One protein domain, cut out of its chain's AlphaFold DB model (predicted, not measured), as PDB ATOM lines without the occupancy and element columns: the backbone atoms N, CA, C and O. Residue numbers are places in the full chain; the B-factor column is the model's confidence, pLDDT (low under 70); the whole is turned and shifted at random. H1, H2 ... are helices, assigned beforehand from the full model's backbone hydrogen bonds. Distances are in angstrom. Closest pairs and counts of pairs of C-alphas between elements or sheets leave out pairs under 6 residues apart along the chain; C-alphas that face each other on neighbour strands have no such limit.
ATOM      1  N   VAL A   2     154.822 176.322 214.231       83.25
ATOM      2  CA  VAL A   2     153.550 176.092 213.501       83.25
ATOM      3  C   VAL A   2     153.732 175.350 212.169       83.25
ATOM      4  O   VAL A   2     152.926 174.484 211.837       83.25
ATOM      5  N   SER A   3     154.781 175.660 211.402       85.12
ATOM      6  CA  SER A   3     155.126 174.932 210.171       85.12
ATOM      7  C   SER A   3     155.450 173.459 210.448       85.12
ATOM      8  O   SER A   3     154.872 172.590 209.806       85.12
ATOM      9  N   GLY A   4     156.278 173.180 211.461       87.50
ATOM     10  CA  GLY A   4     156.626 171.815 211.877       87.50
ATOM     11  C   GLY A   4     155.407 170.975 212.271       87.50
ATOM     12  O   GLY A   4     155.254 169.858 211.791       87.50
ATOM     13  N   LEU A   5     154.469 171.535 213.045       91.94
ATOM     14  CA  LEU A   5     153.214 170.848 213.392       91.94
ATOM     15  C   LEU A   5     152.315 170.581 212.177       91.94
ATOM     16  O   LEU A   5     151.647 169.547 212.105       91.94
ATOM     17  N   LYS A   6     152.274 171.511 211.215       95.00
ATOM     18  CA  LYS A   6     151.518 171.324 209.971       95.00
ATOM     19  C   LYS A   6     152.098 170.182 209.139       95.00
ATOM     20  O   LYS A   6     151.317 169.368 208.650       95.00
ATOM     21  N   GLU A   7     153.421 170.112 209.009       94.94
ATOM     22  CA  GLU A   7     154.103 169.031 208.289       94.94
ATOM     23  C   GLU A   7     153.958 167.691 209.011       94.94
ATOM     24  O   GLU A   7     153.552 166.719 208.381       94.94
ATOM     25  N   LEU A   8     154.115 167.648 210.339       94.38
ATOM     26  CA  LEU A   8     153.861 166.439 211.128       94.38
ATOM     27  C   LEU A   8     152.441 165.899 210.901       94.38
ATOM     28  O   LEU A   8     152.243 164.714 210.646       94.38
ATOM     29  N   ARG A   9     151.428 166.774 210.918       95.44
ATOM     30  CA  ARG A   9     150.037 166.368 210.667       95.44
ATOM     31  C   ARG A   9     149.822 165.836 209.249       95.44
ATOM     32  O   ARG A   9     148.958 164.983 209.053       95.44
ATOM     33  N   LYS A  10     150.544 166.353 208.253       96.44
ATOM     34  CA  LYS A  10     150.520 165.805 206.889       96.44
ATOM     35  C   LYS A  10     151.216 164.444 206.842       96.44
ATOM     36  O   LYS A  10     150.672 163.536 206.221       96.44
ATOM     37  N   ALA A  11     152.347 164.290 207.530       95.75
ATOM     38  CA  ALA A  11     153.120 163.051 207.571       95.75
ATOM     39  C   ALA A  11     152.313 161.911 208.205       95.75
ATOM     40  O   ALA A  11     152.198 160.837 207.626       95.75
ATOM     41  N   LEU A  12     151.625 162.185 209.319       93.12
ATOM     42  CA  LEU A  12     150.715 161.235 209.976       93.12
ATOM     43  C   LEU A  12     149.536 160.797 209.089       93.12
ATOM     44  O   LEU A  12     148.960 159.736 209.303       93.12
ATOM     45  N   LYS A  13     149.164 161.610 208.096       96.31
ATOM     46  CA  LYS A  13     148.129 161.285 207.102       96.31
ATOM     47  C   LYS A  13     148.694 160.633 205.835       96.31
ATOM     48  O   LYS A  13     147.935 160.413 204.897       96.31
ATOM     49  N   GLY A  14     150.005 160.391 205.770       94.75
ATOM     50  CA  GLY A  14     150.684 159.879 204.576       94.75
ATOM     51  C   GLY A  14     150.740 160.871 203.409       94.75
ATOM     52  O   GLY A  14     150.955 160.464 202.273       94.75
ATOM     53  N   LEU A  15     150.520 162.167 203.661       95.81
ATOM     54  CA  LEU A  15     150.520 163.208 202.623       95.81
ATOM     55  C   LEU A  15     151.923 163.754 202.324       95.81
ATOM     56  O   LEU A  15     152.131 164.370 201.283       95.81
ATOM     57  N   VAL A  16     152.864 163.564 203.246       94.12
ATOM     58  CA  VAL A  16     154.298 163.830 203.073       94.12
ATOM     59  C   VAL A  16     155.080 162.683 203.712       94.12
ATOM     60  O   VAL A  16     154.539 161.965 204.557       94.12
ATOM     61  N   ALA A  17     156.338 162.496 203.316       94.06
ATOM     62  CA  ALA A  17     157.200 161.493 203.933       94.06
ATOM     63  C   ALA A  17     157.482 161.847 205.405       94.06
ATOM     64  O   ALA A  17     157.727 163.010 205.732       94.06
ATOM     65  N   MET A  18     157.457 160.844 206.285       94.81
ATOM     66  CA  MET A  18     157.878 161.002 207.677       94.81
ATOM     67  C   MET A  18     159.406 161.082 207.719       94.81
ATOM     68  O   MET A  18     160.079 160.103 207.406       94.81
ATOM     69  N   SER A  19     159.951 162.249 208.062       94.81
ATOM     70  CA  SER A  19     161.387 162.399 208.313       94.81
ATOM     71  C   SER A  19     161.733 161.972 209.743       94.81
ATOM     72  O   SER A  19     160.853 161.924 210.606       94.81
ATOM     73  N   ALA A  20     163.013 161.709 210.012       94.31
ATOM     74  CA  ALA A  20     163.483 161.328 211.345       94.31
ATOM     75  C   ALA A  20     163.177 162.407 212.403       94.31
ATOM     76  O   ALA A  20     162.846 162.102 213.549       94.31
ATOM     77  N   GLU A  21     163.228 163.681 212.009       92.50
ATOM     78  CA  GLU A  21     162.907 164.817 212.873       92.50
ATOM     79  C   GLU A  21     161.410 164.857 213.208       92.50
ATOM     80  O   GLU A  21     161.039 165.109 214.355       92.50
ATOM     81  N   LEU A  22     160.537 164.588 212.228       94.31
ATOM     82  CA  LEU A  22     159.088 164.533 212.446       94.31
ATOM     83  C   LEU A  22     158.695 163.333 213.312       94.31
ATOM     84  O   LEU A  22     157.846 163.473 214.192       94.31
ATOM     85  N   GLU A  23     159.329 162.181 213.099       95.50
ATOM     86  CA  GLU A  23     159.121 160.983 213.913       95.50
ATOM     87  C   GLU A  23     159.534 161.227 215.370       95.50
ATOM     88  O   GLU A  23     158.733 161.027 216.285       95.50
ATOM     89  N   THR A  24     160.733 161.772 215.588       95.94
ATOM     90  CA  THR A  24     161.231 162.133 216.927       95.94
ATOM     91  C   THR A  24     160.299 163.125 217.618       95.94
ATOM     92  O   THR A  24     159.863 162.883 218.747       95.94
ATOM     93  N   ALA A  25     159.906 164.198 216.923       94.38
ATOM     94  CA  ALA A  25     158.963 165.173 217.459       94.38
ATOM     95  C   ALA A  25     157.612 164.523 217.807       94.38
ATOM     96  O   ALA A  25     157.041 164.823 218.852       94.38
ATOM     97  N   SER A  26     157.110 163.596 216.983       95.00
ATOM     98  CA  SER A  26     155.880 162.845 217.267       95.00
ATOM     99  C   SER A  26     155.982 162.052 218.572       95.00
ATOM    100  O   SER A  26     155.065 162.098 219.394       95.00
ATOM    101  N   HIS A  27     157.098 161.351 218.786       96.69
ATOM    102  CA  HIS A  27     157.341 160.594 220.013       96.69
ATOM    103  C   HIS A  27     157.436 161.499 221.244       96.69
ATOM    104  O   HIS A  27     156.818 161.199 222.265       96.69
ATOM    105  N   GLN A  28     158.148 162.625 221.149       96.25
ATOM    106  CA  GLN A  28     158.279 163.590 222.245       96.25
ATOM    107  C   GLN A  28     156.929 164.202 222.626       96.25
ATOM    108  O   GLN A  28     156.577 164.236 223.807       96.25
ATOM    109  N   LEU A  29     156.133 164.599 221.627       95.19
ATOM    110  CA  LEU A  29     154.780 165.114 221.839       95.19
ATOM    111  C   LEU A  29     153.882 164.076 222.518       95.19
ATOM    112  O   LEU A  29     153.172 164.406 223.468       95.19
ATOM    113  N   PHE A  30     153.939 162.821 222.066       96.25
ATOM    114  CA  PHE A  30     153.195 161.724 222.683       96.25
ATOM    115  C   PHE A  30     153.630 161.474 224.137       96.25
ATOM    116  O   PHE A  30     152.792 161.219 224.998       96.25
ATOM    117  N   ALA A  31     154.924 161.620 224.433       97.50
ATOM    118  CA  ALA A  31     155.502 161.472 225.768       97.50
ATOM    119  C   ALA A  31     155.338 162.714 226.671       97.50
ATOM    120  O   ALA A  31     155.972 162.786 227.723       97.50
ATOM    121  N   ASN A  32     154.524 163.706 226.283       97.00
ATOM    122  CA  ASN A  32     154.343 164.965 227.021       97.00
ATOM    123  C   ASN A  32     155.669 165.715 227.278       97.00
ATOM    124  O   ASN A  32     155.837 166.397 228.292       97.00
ATOM    125  N   THR A  33     156.617 165.593 226.350       96.69
ATOM    126  CA  THR A  33     157.917 166.270 226.374       96.69
ATOM    127  C   THR A  33     157.948 167.344 225.293       96.69
ATOM    128  O   THR A  33     157.350 167.194 224.227       96.69
ATOM    129  N   VAL A  34     158.610 168.462 225.581       95.56
ATOM    130  CA  VAL A  34     158.785 169.542 224.605       95.56
ATOM    131  C   VAL A  34     159.746 169.052 223.517       95.56
ATOM    132  O   VAL A  34     160.840 168.619 223.866       95.56
ATOM    133  N   PRO A  35     159.374 169.102 222.225       95.12
ATOM    134  CA  PRO A  35     160.282 168.722 221.151       95.12
ATOM    135  C   PRO A  35     161.569 169.548 221.153       95.12
ATOM    136  O   PRO A  35     161.514 170.765 221.345       95.12
ATOM    137  N   ASP A  36     162.704 168.916 220.851       91.62
ATOM    138  CA  ASP A  36     164.023 169.571 220.924       91.62
ATOM    139  C   ASP A  36     164.090 170.813 220.027       91.62
ATOM    140  O   ASP A  36     164.474 171.892 220.469       91.62
ATOM    141  N   MET A  37     163.552 170.715 218.807       88.31
ATOM    142  CA  MET A  37     163.463 171.841 217.866       88.31
ATOM    143  C   MET A  37     162.652 173.047 218.377       88.31
ATOM    144  O   MET A  37     162.682 174.122 217.776       88.31
ATOM    145  N   TRP A  38     161.837 172.872 219.420       92.12
ATOM    146  CA  TRP A  38     161.122 173.968 220.076       92.12
ATOM    147  C   TRP A  38     161.882 174.463 221.294       92.12
ATOM    148  O   TRP A  38     161.883 175.664 221.536       92.12
ATOM    149  N   ALA A  39     162.522 173.560 222.037       90.81
ATOM    150  CA  ALA A  39     163.343 173.897 223.190       90.81
ATOM    151  C   ALA A  39     164.579 174.723 222.796       90.81
ATOM    152  O   ALA A  39     164.896 175.686 223.483       90.81
ATOM    153  N   GLU A  40     165.216 174.419 221.658       88.38
ATOM    154  CA  GLU A  40     166.381 175.156 221.135       88.38
ATOM    155  C   GLU A  40     166.089 176.633 220.830       88.38
ATOM    156  O   GLU A  40     166.967 177.484 220.952       88.38
ATOM    157  N   LEU A  41     164.856 176.942 220.419       88.31
ATOM    158  CA  LEU A  41     164.417 178.297 220.060       88.31
ATOM    159  C   LEU A  41     163.545 178.946 221.141       88.31
ATOM    160  O   LEU A  41     163.171 180.113 221.020       88.31
ATOM    161  N   GLY A  42     163.140 178.166 222.136       86.50
ATOM    162  CA  GLY A  42     162.197 178.551 223.171       86.50
ATOM    163  C   GLY A  42     162.885 179.068 224.427       86.50
ATOM    164  O   GLY A  42     164.103 179.208 224.508       86.50
ATOM    165  N   PHE A  43     162.074 179.340 225.444       88.69
ATOM    166  CA  PHE A  43     162.582 179.681 226.767       88.69
ATOM    167  C   PHE A  43     163.093 178.428 227.493       88.69
ATOM    168  O   PHE A  43     162.517 177.341 227.376       88.69
TER     169      PHE A  43
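Overview. This is residues 2 to 43 of the 80 residues of the protein "Dynein heavy chain 1, axonemal" of Perkinsus olseni (UniProt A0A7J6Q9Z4). H2, the longest helix, packs about square on H1, and a short third helix, H3, lies near H2 but apart from H1. The long axis runs from the H1 to H2 link, at Gly 14, to the last printed residue, Phe 43. The printed part has 42 residues, with three named helices in the order H1, H2, H3 and no named strand; the class is all helix. It is compact, with a radius of gyration of the C-alphas of 10.2 A, and elongated, spanning 32 by 20 by 14 A.

Along the chain. H2 is residues 20 to 30, 15.3 A from first to last C-alpha. H1 is residues 2 to 11, 14.3 A long, with C-alpha 2 at (153.550, 176.092, 213.501). H3 is residues 36 to 39, 4.9 A long, ending with C-alpha 39 at (163.343, 173.897, 223.190).

Arrangement. H2 and H1 touch, their closest C-alphas being those of Leu 22 and Leu 8, 5.7 A apart. Their lines are about perpendicular, at 81 degrees. H2 and H3 are close but not clearly touching; their closest C-alphas, of Ala 25 and Asp 36, are 7.5 A apart. In H1 and H2 every O i to N i+4 pair is within hydrogen-bond range; H3 is too short for such a pair.

Size, cuts and confidence. The C-alphas of Gly 14 and Phe 43, the two farthest apart, are 32.0 A apart. The printed part has no cut; the H1 to H2 link is short and the H2 to H3 link tight. No printed residue is under 70 in pLDDT.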